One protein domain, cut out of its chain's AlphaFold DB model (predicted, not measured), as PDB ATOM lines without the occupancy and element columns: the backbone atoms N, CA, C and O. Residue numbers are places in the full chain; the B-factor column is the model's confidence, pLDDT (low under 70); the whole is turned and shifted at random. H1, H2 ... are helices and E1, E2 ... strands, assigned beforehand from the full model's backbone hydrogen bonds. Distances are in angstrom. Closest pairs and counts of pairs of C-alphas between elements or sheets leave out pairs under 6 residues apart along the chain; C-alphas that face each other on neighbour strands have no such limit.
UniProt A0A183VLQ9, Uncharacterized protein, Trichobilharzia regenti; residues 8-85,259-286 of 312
ATOM      1  N   ASP A   8       2.262  45.644   2.453       74.69
ATOM      2  CA  ASP A   8       1.376  46.581   1.770       74.69
ATOM      3  C   ASP A   8       1.604  46.471   0.254       74.69
ATOM      4  O   ASP A   8       2.744  46.471  -0.218       74.69
ATOM      5  N   ALA A   9       0.519  46.391  -0.519       72.94
ATOM      6  CA  ALA A   9       0.567  46.367  -1.978       72.94
ATOM      7  C   ALA A   9       1.305  47.593  -2.546       72.94
ATOM      8  O   ALA A   9       1.951  47.502  -3.588       72.94
ATOM      9  N   SER A  10       1.273  48.722  -1.832       76.75
ATOM     10  CA  SER A  10       1.972  49.959  -2.204       76.75
ATOM     11  C   SER A  10       3.502  49.826  -2.174       76.75
ATOM     12  O   SER A  10       4.214  50.529  -2.905       76.75
ATOM     13  N   ASP A  11       4.021  48.919  -1.346       82.69
ATOM     14  CA  ASP A  11       5.454  48.678  -1.172       82.69
ATOM     15  C   ASP A  11       5.976  47.572  -2.088       82.69
ATOM     16  O   ASP A  11       7.185  47.428  -2.262       82.69
ATOM     17  N   VAL A  12       5.090  46.818  -2.731       83.62
ATOM     18  CA  VAL A  12       5.461  45.732  -3.631       83.62
ATOM     19  C   VAL A  12       5.675  46.271  -5.044       83.62
ATOM     20  O   VAL A  12       4.785  46.843  -5.664       83.62
ATOM     21  N   LEU A  13       6.878  46.067  -5.577       82.75
ATOM     22  CA  LEU A  13       7.184  46.343  -6.975       82.75
ATOM     23  C   LEU A  13       6.698  45.197  -7.861       82.75
ATOM     24  O   LEU A  13       5.859  45.367  -8.734       82.75
ATOM     25  N   VAL A  14       7.238  44.003  -7.651       84.31
ATOM     26  CA  VAL A  14       6.868  42.834  -8.444       84.31
ATOM     27  C   VAL A  14       7.151  41.576  -7.650       84.31
ATOM     28  O   VAL A  14       8.213  41.433  -7.039       84.31
ATOM     29  N   LEU A  15       6.190  40.663  -7.674       86.81
ATOM     30  CA  LEU A  15       6.304  39.321  -7.142       86.81
ATOM     31  C   LEU A  15       6.127  38.331  -8.286       86.81
ATOM     32  O   LEU A  15       5.294  38.514  -9.173       86.81
ATOM     33  N   HIS A  16       6.914  37.272  -8.249       87.50
ATOM     34  CA  HIS A  16       6.938  36.238  -9.265       87.50
ATOM     35  C   HIS A  16       6.841  34.866  -8.600       87.50
ATOM     36  O   HIS A  16       7.415  34.649  -7.526       87.50
ATOM     37  N   CYS A  17       6.137  33.948  -9.261       86.56
ATOM     38  CA  CYS A  17       6.047  32.559  -8.838       86.56
ATOM     39  C   CYS A  17       7.293  31.768  -9.270       86.56
ATOM     40  O   CYS A  17       7.486  31.581 -10.461       86.56
ATOM     41  N   PRO A  18       8.095  31.201  -8.353       85.06
ATOM     42  CA  PRO A  18       9.328  30.477  -8.687       85.06
ATOM     43  C   PRO A  18       9.158  29.226  -9.558       85.06
ATOM     44  O   PRO A  18      10.151  28.692 -10.053       85.06
ATOM     45  N   LEU A  19       7.925  28.755  -9.742       85.19
ATOM     46  CA  LEU A  19       7.610  27.519 -10.451       85.19
ATOM     47  C   LEU A  19       7.026  27.747 -11.852       85.19
ATOM     48  O   LEU A  19       6.949  26.800 -12.639       85.19
ATOM     49  N   CYS A  20       6.629  28.975 -12.195       85.31
ATOM     50  CA  CYS A  20       6.010  29.278 -13.484       85.31
ATOM     51  C   CYS A  20       6.194  30.749 -13.898       85.31
ATOM     52  O   CYS A  20       6.833  31.541 -13.221       85.31
ATOM     53  N   CYS A  21       5.620  31.146 -15.034       83.19
ATOM     54  CA  CYS A  21       5.707  32.515 -15.548       83.19
ATOM     55  C   CYS A  21       4.670  33.485 -14.940       83.19
ATOM     56  O   CYS A  21       4.411  34.542 -15.516       83.19
ATOM     57  N   PHE A  22       4.063  33.157 -13.796       82.94
ATOM     58  CA  PHE A  22       3.074  34.018 -13.145       82.94
ATOM     59  C   PHE A  22       3.726  35.187 -12.393       82.94
ATOM     60  O   PHE A  22       4.700  35.009 -11.656       82.94
ATOM     61  N   HIS A  23       3.150  36.383 -12.555       84.62
ATOM     62  CA  HIS A  23       3.606  37.628 -11.935       84.62
ATOM     63  C   HIS A  23       2.424  38.386 -11.346       84.62
ATOM     64  O   HIS A  23       1.348  38.442 -11.937       84.62
ATOM     65  N   THR A  24       2.640  39.027 -10.205       82.44
ATOM     66  CA  THR A  24       1.644  39.894  -9.580       82.44
ATOM     67  C   THR A  24       2.318  40.950  -8.712       82.44
ATOM     68  O   THR A  24       3.495  40.860  -8.378       82.44
ATOM     69  N   HIS A  25       1.560  41.971  -8.344       82.38
ATOM     70  CA  HIS A  25       1.953  42.980  -7.360       82.38
ATOM     71  C   HIS A  25       1.248  42.763  -6.011       82.38
ATOM     72  O   HIS A  25       1.434  43.535  -5.079       82.38
ATOM     73  N   TRP A  26       0.453  41.692  -5.889       82.38
ATOM     74  CA  TRP A  26      -0.348  41.391  -4.706       82.38
ATOM     75  C   TRP A  26       0.096  40.059  -4.126       82.38
ATOM     76  O   TRP A  26      -0.027  39.020  -4.776       82.38
ATOM     77  N   LEU A  27       0.553  40.075  -2.878       83.69
ATOM     78  CA  LEU A  27       1.014  38.868  -2.197       83.69
ATOM     79  C   LEU A  27      -0.096  37.812  -2.094       83.69
ATOM     80  O   LEU A  27       0.136  36.654  -2.420       83.69
ATOM     81  N   ASN A  28      -1.322  38.239  -1.776       83.00
ATOM     82  CA  ASN A  28      -2.488  37.355  -1.693       83.00
ATOM     83  C   ASN A  28      -2.774  36.651  -3.025       83.00
ATOM     84  O   ASN A  28      -3.159  35.488  -3.035       83.00
ATOM     85  N   GLN A  29      -2.578  37.331  -4.160       83.94
ATOM     86  CA  GLN A  29      -2.778  36.690  -5.462       83.94
ATOM     87  C   GLN A  29      -1.671  35.689  -5.780       83.94
ATOM     88  O   GLN A  29      -1.955  34.658  -6.380       83.94
ATOM     89  N   LEU A  30      -0.429  35.968  -5.373       86.12
ATOM     90  CA  LEU A  30       0.667  35.015  -5.531       86.12
ATOM     91  C   LEU A  30       0.436  33.768  -4.676       86.12
ATOM     92  O   LEU A  30       0.657  32.659  -5.148       86.12
ATOM     93  N   GLU A  31      -0.048  33.953  -3.450       85.88
ATOM     94  CA  GLU A  31      -0.394  32.862  -2.544       85.88
ATOM     95  C   GLU A  31      -1.556  32.020  -3.084       85.88
ATOM     96  O   GLU A  31      -1.447  30.799  -3.144       85.88
ATOM     97  N   VAL A  32      -2.644  32.654  -3.539       88.38
ATOM     98  CA  VAL A  32      -3.776  31.948  -4.164       88.38
ATOM     99  C   VAL A  32      -3.318  31.177  -5.400       88.38
ATOM    100  O   VAL A  32      -3.650  30.002  -5.538       88.38
ATOM    101  N   HIS A  33      -2.521  31.805  -6.269       89.50
ATOM    102  CA  HIS A  33      -1.955  31.148  -7.443       89.50
ATOM    103  C   HIS A  33      -1.100  29.933  -7.055       89.50
ATOM    104  O   HIS A  33      -1.294  28.853  -7.607       89.50
ATOM    105  N   PHE A  34      -0.196  30.081  -6.084       88.50
ATOM    106  CA  PHE A  34       0.672  28.993  -5.635       88.50
ATOM    107  C   PHE A  34      -0.130  27.837  -5.027       88.50
ATOM    108  O   PHE A  34       0.080  26.685  -5.388       88.50
ATOM    109  N   ASN A  35      -1.109  28.134  -4.174       88.50
ATOM    110  CA  ASN A  35      -1.955  27.111  -3.562       88.50
ATOM    111  C   ASN A  35      -2.839  26.376  -4.581       88.50
ATOM    112  O   ASN A  35      -3.233  25.241  -4.326       88.50
ATOM    113  N   HIS A  36      -3.172  27.002  -5.711       90.06
ATOM    114  CA  HIS A  36      -4.016  26.396  -6.739       90.06
ATOM    115  C   HIS A  36      -3.200  25.595  -7.763       90.06
ATOM    116  O   HIS A  36      -3.487  24.426  -8.012       90.06
ATOM    117  N   GLU A  37      -2.153  26.205  -8.323       87.00
ATOM    118  CA  GLU A  37      -1.363  25.635  -9.423       87.00
ATOM    119  C   GLU A  37      -0.166  24.798  -8.939       87.00
ATOM    120  O   GLU A  37       0.344  23.956  -9.678       87.00
ATOM    121  N   HIS A  38       0.281  25.009  -7.697       89.00
ATOM    122  CA  HIS A  38       1.494  24.417  -7.120       89.00
ATOM    123  C   HIS A  38       1.254  23.821  -5.721       89.00
ATOM    124  O   HIS A  38       2.149  23.792  -4.881       89.00
ATOM    125  N   SER A  39       0.045  23.312  -5.470       83.88
ATOM    126  CA  SER A  39      -0.404  22.791  -4.163       83.88
ATOM    127  C   SER A  39       0.492  21.714  -3.535       83.88
ATOM    128  O   SER A  39       0.506  21.570  -2.313       83.88
ATOM    129  N   ASN A  40       1.233  20.962  -4.349       83.75
ATOM    130  CA  ASN A  40       2.102  19.872  -3.899       83.75
ATOM    131  C   ASN A  40       3.577  20.272  -3.761       83.75
ATOM    132  O   ASN A  40       4.383  19.466  -3.295       83.75
ATOM    133  N   ASP A  41       3.935  21.489  -4.164       84.94
ATOM    134  CA  ASP A  41       5.308  21.968  -4.130       84.94
ATOM    135  C   ASP A  41       5.537  22.841  -2.893       84.94
ATOM    136  O   ASP A  41       4.658  23.566  -2.429       84.94
ATOM    137  N   ASN A  42       6.749  22.792  -2.345       81.12
ATOM    138  CA  ASN A  42       7.172  23.691  -1.277       81.12
ATOM    139  C   ASN A  42       8.355  24.508  -1.784       81.12
ATOM    140  O   ASN A  42       9.376  23.939  -2.176       81.12
ATOM    141  N   VAL A  43       8.205  25.831  -1.812       80.44
ATOM    142  CA  VAL A  43       9.239  26.729  -2.321       80.44
ATOM    143  C   VAL A  43       9.416  27.919  -1.398       80.44
ATOM    144  O   VAL A  43       8.449  28.550  -0.971       80.44
ATOM    145  N   ASP A  44      10.677  28.259  -1.152       79.88
ATOM    146  CA  ASP A  44      11.043  29.466  -0.432       79.88
ATOM    147  C   ASP A  44      10.910  30.691  -1.341       79.88
ATOM    148  O   ASP A  44      11.615  30.846  -2.345       79.88
ATOM    149  N   PHE A  45      10.024  31.609  -0.960       80.69
ATOM    150  CA  PHE A  45       9.917  32.909  -1.607       80.69
ATOM    151  C   PHE A  45      11.013  33.837  -1.086       80.69
ATOM    152  O   PHE A  45      10.942  34.360   0.027       80.69
ATOM    153  N   MET A  46      12.037  34.068  -1.907       84.62
ATOM    154  CA  MET A  46      13.035  35.095  -1.627       84.62
ATOM    155  C   MET A  46      12.507  36.468  -2.042       84.62
ATOM    156  O   MET A  46      12.206  36.703  -3.213       84.62
ATOM    157  N   LEU A  47      12.433  37.383  -1.077       88.31
ATOM    158  CA  LEU A  47      12.048  38.773  -1.289       88.31
ATOM    159  C   LEU A  47      13.237  39.687  -0.994       88.31
ATOM    160  O   LEU A  47      13.934  39.531   0.008       88.31
ATOM    161  N   TYR A  48      13.457  40.657  -1.871       89.75
ATOM    162  CA  TYR A  48      14.509  41.655  -1.758       89.75
ATOM    163  C   TYR A  48      13.887  43.012  -1.466       89.75
ATOM    164  O   TYR A  48      12.933  43.409  -2.131       89.75
ATOM    165  N   GLN A  49      14.448  43.739  -0.504       91.81
ATOM    166  CA  GLN A  49      13.958  45.048  -0.093       91.81
ATOM    167  C   GLN A  49      14.953  46.148  -0.471       91.81
ATOM    168  O   GLN A  49      16.152  46.034  -0.220       91.81
ATOM    169  N   CYS A  50      14.457  47.232  -1.062       91.44
ATOM    170  CA  CYS A  50      15.243  48.425  -1.334       91.44
ATOM    171  C   CYS A  50      15.636  49.090  -0.010       91.44
ATOM    172  O   CYS A  50      14.768  49.461   0.778       91.44
ATOM    173  N   SER A  51      16.927  49.321   0.212       90.44
ATOM    174  CA  SER A  51      17.417  49.990   1.425       90.44
ATOM    175  C   SER A  51      17.017  51.468   1.516       90.44
ATOM    176  O   SER A  51      16.992  52.023   2.611       90.44
ATOM    177  N   VAL A  52      16.676  52.105   0.390       89.62
ATOM    178  CA  VAL A  52      16.352  53.540   0.332       89.62
ATOM    179  C   VAL A  52      14.859  53.792   0.519       89.62
ATOM    180  O   VAL A  52      14.470  54.563   1.390       89.62
ATOM    181  N   CYS A  53      14.011  53.147  -0.288       90.56
ATOM    182  CA  CYS A  53      12.563  53.379  -0.269       90.56
ATOM    183  C   CYS A  53      11.745  52.232   0.331       90.56
ATOM    184  O   CYS A  53      10.521  52.294   0.296       90.56
ATOM    185  N   ARG A  54      12.396  51.180   0.850       90.25
ATOM    186  CA  ARG A  54      11.768  49.995   1.464       90.25
ATOM    187  C   ARG A  54      10.863  49.166   0.554       90.25
ATOM    188  O   ARG A  54      10.308  48.179   1.030       90.25
ATOM    189  N   LYS A  55      10.780  49.498  -0.737       88.50
ATOM    190  CA  LYS A  55      10.021  48.722  -1.718       88.50
ATOM    191  C   LYS A  55      10.600  47.327  -1.928       88.50
ATOM    192  O   LYS A  55      11.815  47.142  -1.874       88.50
ATOM    193  N   ILE A  56       9.735  46.356  -2.189       88.69
ATOM    194  CA  ILE A  56      10.054  44.929  -2.208       88.69
ATOM    195  C   ILE A  56       9.890  44.363  -3.618       88.69
ATOM    196  O   ILE A  56       8.922  44.666  -4.310       88.69
ATOM    197  N   ALA A  57      10.819  43.510  -4.040       89.81
ATOM    198  CA  ALA A  57      10.733  42.750  -5.282       89.81
ATOM    199  C   ALA A  57      11.166  41.296  -5.057       89.81
ATOM    200  O   ALA A  57      12.052  41.026  -4.250       89.81
ATOM    201  N   SER A  58      10.607  40.353  -5.809       87.88
ATOM    202  CA  SER A  58      11.059  38.951  -5.801       87.88
ATOM    203  C   SER A  58      12.303  38.709  -6.665       87.88
ATOM    204  O   SER A  58      12.925  37.653  -6.581       87.88
ATOM    205  N   CYS A  59      12.680  39.669  -7.516       84.75
ATOM    206  CA  CYS A  59      13.838  39.572  -8.401       84.75
ATOM    207  C   CYS A  59      14.925  40.577  -8.004       84.75
ATOM    208  O   CYS A  59      14.687  41.784  -7.926       84.75
ATOM    209  N   LYS A  60      16.148  40.073  -7.807       85.81
ATOM    210  CA  LYS A  60      17.311  40.888  -7.436       85.81
ATOM    211  C   LYS A  60      17.711  41.868  -8.545       85.81
ATOM    212  O   LYS A  60      18.006  43.019  -8.249       85.81
ATOM    213  N   ALA A  61      17.703  41.423  -9.806       84.56
ATOM    214  CA  ALA A  61      18.038  42.264 -10.959       84.56
ATOM    215  C   ALA A  61      17.068  43.447 -11.086       84.56
ATOM    216  O   ALA A  61      17.499  44.591 -11.199       84.56
ATOM    217  N   PHE A  62      15.768  43.182 -10.936       84.56
ATOM    218  CA  PHE A  62      14.743  44.223 -10.944       84.56
ATOM    219  C   PHE A  62      14.941  45.243  -9.814       84.56
ATOM    220  O   PHE A  62      14.781  46.445 -10.015       84.56
ATOM    221  N   LEU A  63      15.322  44.783  -8.616       88.06
ATOM    222  CA  LEU A  63      15.601  45.689  -7.505       88.06
ATOM    223  C   LEU A  63      16.808  46.601  -7.789       88.06
ATOM    224  O   LEU A  63      16.772  47.775  -7.427       88.06
ATOM    225  N   TYR A  64      17.853  46.091  -8.448       87.12
ATOM    226  CA  TYR A  64      18.986  46.916  -8.878       87.12
ATOM    227  C   TYR A  64      18.573  47.975  -9.889       87.12
ATOM    228  O   TYR A  64      18.872  49.144  -9.679       87.12
ATOM    229  N   GLU A  65      17.831  47.592 -10.929       87.06
ATOM    230  CA  GLU A  65      17.326  48.548 -11.917       87.06
ATOM    231  C   GLU A  65      16.439  49.610 -11.247       87.06
ATOM    232  O   GLU A  65      16.562  50.800 -11.528       87.06
ATOM    233  N   HIS A  66      15.604  49.214 -10.282       88.00
ATOM    234  CA  HIS A  66      14.832  50.155  -9.475       88.00
ATOM    235  C   HIS A  66      15.729  51.160  -8.734       88.00
ATOM    236  O   HIS A  66      15.464  52.364  -8.792       88.00
ATOM    237  N   ILE A  67      16.787  50.693  -8.061       89.62
ATOM    238  CA  ILE A  67      17.751  51.563  -7.372       89.62
ATOM    239  C   ILE A  67      18.439  52.488  -8.383       89.62
ATOM    240  O   ILE A  67      18.485  53.699  -8.173       89.62
ATOM    241  N   ASP A  68      18.881  51.961  -9.517       86.75
ATOM    242  CA  ASP A  68      19.575  52.727 -10.549       86.75
ATOM    243  C   ASP A  68      18.680  53.762 -11.235       86.75
ATOM    244  O   ASP A  68      19.180  54.781 -11.695       86.75
ATOM    245  N   ILE A  69      17.368  53.545 -11.323       84.38
ATOM    246  CA  ILE A  69      16.437  54.483 -11.970       84.38
ATOM    247  C   ILE A  69      15.900  55.498 -10.957       84.38
ATOM    248  O   ILE A  69      15.908  56.705 -11.209       84.38
ATOM    249  N   ARG A  70      15.416  55.027  -9.803       85.00
ATOM    250  CA  ARG A  70      14.717  55.856  -8.806       85.00
ATOM    251  C   ARG A  70      15.651  56.476  -7.785       85.00
ATOM    252  O   ARG A  70      15.350  57.537  -7.240       85.00
ATOM    253  N   HIS A  71      16.786  55.839  -7.546       87.31
ATOM    254  CA  HIS A  71      17.769  56.274  -6.569       87.31
ATOM    255  C   HIS A  71      19.108  56.629  -7.206       87.31
ATOM    256  O   HIS A  71      20.021  56.909  -6.454       87.31
ATOM    257  N   LYS A  72      19.217  56.755  -8.542       73.12
ATOM    258  CA  LYS A  72      20.452  57.114  -9.284       73.12
ATOM    259  C   LYS A  72      21.253  58.299  -8.730       73.12
ATOM    260  O   LYS A  72      22.438  58.437  -9.007       73.12
ATOM    261  N   LYS A  73      20.585  59.216  -8.024       57.16
ATOM    262  CA  LYS A  73      21.187  60.418  -7.417       57.16
ATOM    263  C   LYS A  73      21.558  60.243  -5.942       57.16
ATOM    264  O   LYS A  73      22.065  61.162  -5.311       57.16
ATOM    265  N   CYS A  74      21.287  59.075  -5.394       57.06
ATOM    266  CA  CYS A  74      21.633  58.638  -4.062       57.06
ATOM    267  C   CYS A  74      22.479  57.361  -4.232       57.06
ATOM    268  O   CYS A  74      22.543  56.787  -5.308       57.06
ATOM    269  N   VAL A  75      23.105  56.859  -3.180       52.59
ATOM    270  CA  VAL A  75      23.655  55.495  -3.168       52.59
ATOM    271  C   VAL A  75      25.014  55.291  -3.864       52.59
ATOM    272  O   VAL A  75      25.202  54.510  -4.791       52.59
ATOM    273  N   LYS A  76      26.041  55.834  -3.204       50.50
ATOM    274  CA  LYS A  76      27.070  54.953  -2.625       50.50
ATOM    275  C   LYS A  76      26.444  54.213  -1.424       50.50
ATOM    276  O   LYS A  76      26.548  54.714  -0.310       50.50
ATOM    277  N   SER A  77      25.707  53.109  -1.594       50.69
ATOM    278  CA  SER A  77      25.210  52.304  -0.446       50.69
ATOM    279  C   SER A  77      24.730  50.891  -0.825       50.69
ATOM    280  O   SER A  77      23.687  50.698  -1.432       50.69
ATOM    281  N   SER A  78      25.503  49.896  -0.387       47.84
ATOM    282  CA  SER A  78      25.064  48.752   0.430       47.84
ATOM    283  C   SER A  78      23.649  48.180   0.205       47.84
ATOM    284  O   SER A  78      22.650  48.760   0.638       47.84
ATOM    285  N   LEU A  79      23.583  46.961  -0.346       55.22
ATOM    286  CA  LEU A  79      22.379  46.122  -0.324       55.22
ATOM    287  C   LEU A  79      22.327  45.322   0.972       55.22
ATOM    288  O   LEU A  79      23.301  44.661   1.330       55.22
ATOM    289  N   GLN A  80      21.163  45.303   1.606       53.53
ATOM    290  CA  GLN A  80      20.876  44.413   2.720       53.53
ATOM    291  C   GLN A  80      19.998  43.268   2.209       53.53
ATOM    292  O   GLN A  80      18.912  43.491   1.678       53.53
ATOM    293  N   VAL A  81      20.496  42.037   2.322       44.53
ATOM    294  CA  VAL A  81      19.731  40.822   2.022       44.53
ATOM    295  C   VAL A  81      19.035  40.396   3.309       44.53
ATOM    296  O   VAL A  81      19.704  40.070   4.287       44.53
ATOM    297  N   CYS A  82      17.706  40.376   3.319       38.34
ATOM    298  CA  CYS A  82      16.949  39.781   4.414       38.34
ATOM    299  C   CYS A  82      16.850  38.270   4.176       38.34
ATOM    300  O   CYS A  82      16.268  37.829   3.187       38.34
ATOM    301  N   ARG A  83      17.440  37.477   5.074       35.06
ATOM    302  CA  ARG A  83      17.317  36.013   5.102       35.06
ATOM    303  C   ARG A  83      16.511  35.639   6.342       35.06
ATOM    304  O   ARG A  83      16.809  36.122   7.429       35.06
ATOM    305  N   THR A  84      15.483  34.816   6.191       34.28
ATOM    306  CA  THR A  84      14.613  34.405   7.296       34.28
ATOM    307  C   THR A  84      15.252  33.259   8.093       34.28
ATOM    308  O   THR A  84      15.509  32.185   7.558       34.28
ATOM    309  N   GLN A  85      15.501  33.479   9.389       36.88
ATOM    310  CA  GLN A  85      15.675  32.426  10.399       36.88
ATOM    311  C   GLN A  85      14.771  32.716  11.610       36.88
ATOM    312  O   GLN A  85      14.460  33.868  11.909       36.88
ATOM    313  N   ASP A 259       2.698  57.299 -14.935       84.44
ATOM    314  CA  ASP A 259       1.230  57.220 -14.891       84.44
ATOM    315  C   ASP A 259       0.610  56.325 -15.982       84.44
ATOM    316  O   ASP A 259      -0.583  56.411 -16.273       84.44
ATOM    317  N   TYR A 260       1.408  55.464 -16.619       86.50
ATOM    318  CA  TYR A 260       0.902  54.522 -17.608       86.50
ATOM    319  C   TYR A 260      -0.002  53.482 -16.945       86.50
ATOM    320  O   TYR A 260       0.390  52.812 -15.988       86.50
ATOM    321  N   ILE A 261      -1.202  53.317 -17.495       86.44
ATOM    322  CA  ILE A 261      -2.180  52.317 -17.073       86.44
ATOM    323  C   ILE A 261      -2.635  51.564 -18.324       86.44
ATOM    324  O   ILE A 261      -3.181  52.161 -19.251       86.44
ATOM    325  N   GLY A 262      -2.408  50.254 -18.351       85.00
ATOM    326  CA  GLY A 262      -2.808  49.352 -19.426       85.00
ATOM    327  C   GLY A 262      -3.853  48.338 -18.966       85.00
ATOM    328  O   GLY A 262      -3.995  48.064 -17.782       85.00
ATOM    329  N   SER A 263      -4.594  47.759 -19.904       80.69
ATOM    330  CA  SER A 263      -5.475  46.608 -19.650       80.69
ATOM    331  C   SER A 263      -4.805  45.267 -19.963       80.69
ATOM    332  O   SER A 263      -5.415  44.224 -19.783       80.69
ATOM    333  N   ASP A 264      -3.574  45.292 -20.472       79.44
ATOM    334  CA  ASP A 264      -2.847  44.117 -20.945       79.44
ATOM    335  C   ASP A 264      -1.475  44.058 -20.270       79.44
ATOM    336  O   ASP A 264      -0.686  45.007 -20.346       79.44
ATOM    337  N   SER A 265      -1.202  42.936 -19.606       73.81
ATOM    338  CA  SER A 265       0.076  42.666 -18.946       73.81
ATOM    339  C   SER A 265       1.260  42.677 -19.919       73.81
ATOM    340  O   SER A 265       2.342  43.131 -19.551       73.81
ATOM    341  N   THR A 266       1.049  42.274 -21.177       75.00
ATOM    342  CA  THR A 266       2.083  42.241 -22.222       75.00
ATOM    343  C   THR A 266       2.517  43.654 -22.586       75.00
ATOM    344  O   THR A 266       3.706  43.962 -22.611       75.00
ATOM    345  N   LYS A 267       1.546  44.560 -22.759       79.75
ATOM    346  CA  LYS A 267       1.812  45.982 -23.022       79.75
ATOM    347  C   LYS A 267       2.468  46.667 -21.832       79.75
ATOM    348  O   LYS A 267       3.316  47.533 -22.025       79.75
ATOM    349  N   LEU A 268       2.112  46.278 -20.605       78.75
ATOM    350  CA  LEU A 268       2.804  46.765 -19.414       78.75
ATOM    351  C   LEU A 268       4.268  46.283 -19.381       78.75
ATOM    352  O   LEU A 268       5.154  47.071 -19.061       78.75
ATOM    353  N   ALA A 269       4.535  45.026 -19.742       71.44
ATOM    354  CA  ALA A 269       5.894  44.492 -19.833       71.44
ATOM    355  C   ALA A 269       6.728  45.218 -20.904       71.44
ATOM    356  O   ALA A 269       7.841  45.653 -20.616       71.44
ATOM    357  N   GLU A 270       6.175  45.438 -22.100       78.38
ATOM    358  CA  GLU A 270       6.804  46.265 -23.144       78.38
ATOM    359  C   GLU A 270       7.048  47.700 -22.665       78.38
ATOM    360  O   GLU A 270       8.102  48.287 -22.911       78.38
ATOM    361  N   HIS A 271       6.094  48.268 -21.934       83.56
ATOM    362  CA  HIS A 271       6.231  49.599 -21.371       83.56
ATOM    363  C   HIS A 271       7.341  49.669 -20.307       83.56
ATOM    364  O   HIS A 271       8.058  50.666 -20.238       83.56
ATOM    365  N   TYR A 272       7.579  48.609 -19.530       76.44
ATOM    366  CA  TYR A 272       8.743  48.546 -18.640       76.44
ATOM    367  C   TYR A 272      10.072  48.582 -19.407       76.44
ATOM    368  O   TYR A 272      11.002  49.260 -18.962       76.44
ATOM    369  N   VAL A 273      10.146  47.989 -20.605       75.94
ATOM    370  CA  VAL A 273      11.332  48.107 -21.475       75.94
ATOM    371  C   VAL A 273      11.619  49.573 -21.828       75.94
ATOM    372  O   VAL A 273      12.783  49.977 -21.872       75.94
ATOM    373  N   GLN A 274      10.580  50.401 -22.000       78.19
ATOM    374  CA  GLN A 274      10.726  51.842 -22.268       78.19
ATOM    375  C   GLN A 274      11.332  52.610 -21.082       78.19
ATOM    376  O   GLN A 274      12.014  53.611 -21.288       78.19
ATOM    377  N   HIS A 275      11.155  52.116 -19.853       70.50
ATOM    378  CA  HIS A 275      11.819  52.649 -18.654       70.50
ATOM    379  C   HIS A 275      13.259  52.150 -18.484       70.50
ATOM    380  O   HIS A 275      13.915  52.473 -17.497       70.50
ATOM    381  N   GLY A 276      13.776  51.385 -19.448       67.75
ATOM    382  CA  GLY A 276      15.114  50.802 -19.394       67.75
ATOM    383  C   GLY A 276      15.203  49.552 -18.519       67.75
ATOM    384  O   GLY A 276      16.313  49.092 -18.266       67.75
ATOM    385  N   ILE A 277      14.063  48.996 -18.099       66.75
ATOM    386  CA  ILE A 277      13.978  47.746 -17.341       66.75
ATOM    387  C   ILE A 277      14.078  46.620 -18.356       66.75
ATOM    388  O   ILE A 277      13.105  46.261 -19.021       66.75
ATOM    389  N   ARG A 278      15.300  46.137 -18.569       57.59
ATOM    390  CA  ARG A 278      15.601  45.160 -19.625       57.59
ATOM    391  C   ARG A 278      15.546  43.736 -19.093       57.59
ATOM    392  O   ARG A 278      15.419  42.807 -19.885       57.59
ATOM    393  N   GLN A 279      15.638  43.564 -17.773       56.81
ATOM    394  CA  GLN A 279      15.703  42.257 -17.131       56.81
ATOM    395  C   GLN A 279      14.565  42.021 -16.133       56.81
ATOM    396  O   GLN A 279      14.777  41.539 -15.020       56.81
ATOM    397  N   LEU A 280      13.321  42.157 -16.600       57.34
ATOM    398  CA  LEU A 280      12.266  41.221 -16.185       57.34
ATOM    399  C   LEU A 280      12.580  39.835 -16.787       57.34
ATOM    400  O   LEU A 280      11.793  39.263 -17.533       57.34
ATOM    401  N   GLN A 281      13.785  39.310 -16.534       48.19
ATOM    402  CA  GLN A 281      14.125  37.944 -16.889       48.19
ATOM    403  C   GLN A 281      13.279  37.045 -16.003       48.19
ATOM    404  O   GLN A 281      13.586  36.817 -14.833       48.19
ATOM    405  N   LEU A 282      12.182  36.590 -16.601       45.69
ATOM    406  CA  LEU A 282      11.438  35.395 -16.250       45.69
ATOM    407  C   LEU A 282      12.463  34.319 -15.880       45.69
ATOM    408  O   LEU A 282      13.176  33.846 -16.774       45.69
ATOM    409  N   PRO A 283      12.622  33.935 -14.604       41.91
ATOM    410  CA  PRO A 283      13.462  32.800 -14.331       41.91
ATOM    411  C   PRO A 283      12.757  31.598 -14.959       41.91
ATOM    412  O   PRO A 283      11.617  31.269 -14.649       41.91
ATOM    413  N   ASN A 284      13.489  30.945 -15.858       42.31
ATOM    414  CA  ASN A 284      13.229  29.592 -16.328       42.31
ATOM    415  C   ASN A 284      12.229  29.404 -17.489       42.31
ATOM    416  O   ASN A 284      11.281  28.628 -17.394       42.31
ATOM    417  N   MET A 285      12.518  29.996 -18.652       41.66
ATOM    418  CA  MET A 285      12.061  29.418 -19.933       41.66
ATOM    419  C   MET A 285      13.039  28.359 -20.483       41.66
ATOM    420  O   MET A 285      12.656  27.547 -21.321       41.66
ATOM    421  N   GLU A 286      14.283  28.295 -19.996       43.22
ATOM    422  CA  GLU A 286      15.321  27.454 -20.615       43.22
ATOM    423  C   GLU A 286      15.256  25.966 -20.228       43.22
ATOM    424  O   GLU A 286      15.703  25.116 -20.997       43.22
TER     425      GLU A 286
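What this domain is: This is residues 8 to 85 and 259 to 286 of the 312 residues of an uncharacterized protein of Trichobilharzia regenti (UniProt A0A183VLQ9). With little regular structure, the domain is a short strand, E1, in the middle among loops, with H1 and H2 at opposite ends and H3 set off to one side; the helices do not pack on one another. The printed part has 106 residues, in the order E1, H1, H2, H3; it is mostly helix, though the named elements hold only 37 residues. It is compact, with a radius of gyration of the C-alphas of 14.5 A, and spans 45 by 39 by 30 A.

Where its parts are: Find C-alpha 12 at (5.461, 45.732, -3.631), where E1, residues 12 to 16, begins. H1 follows at residues 27 to 37 and H2 at 60 to 70, each 15.3 A long. H3, residues 265 to 274, ends at (10.726, 51.842, -22.268).

How they stand to each other: E1 pairs with no named strand, but its residues 12 to 14 pair parallel with 56 to 57. The closest C-alphas of E1 and H1, Leu 15 and Leu 27, are 7.3 A apart. E1 and H2 are near each other; H3 is apart from E1, H1 and H2. In H1, H2 and H3 every O i to N i+4 pair is within hydrogen-bond range.

The domain as a whole: Residues 86 to 258 are not printed, a gap of 38.2 A between C-alphas 85 and 259. The link from H1 to H2 is long. Residues 73 to 85 and 276 to 286 have pLDDT under 70.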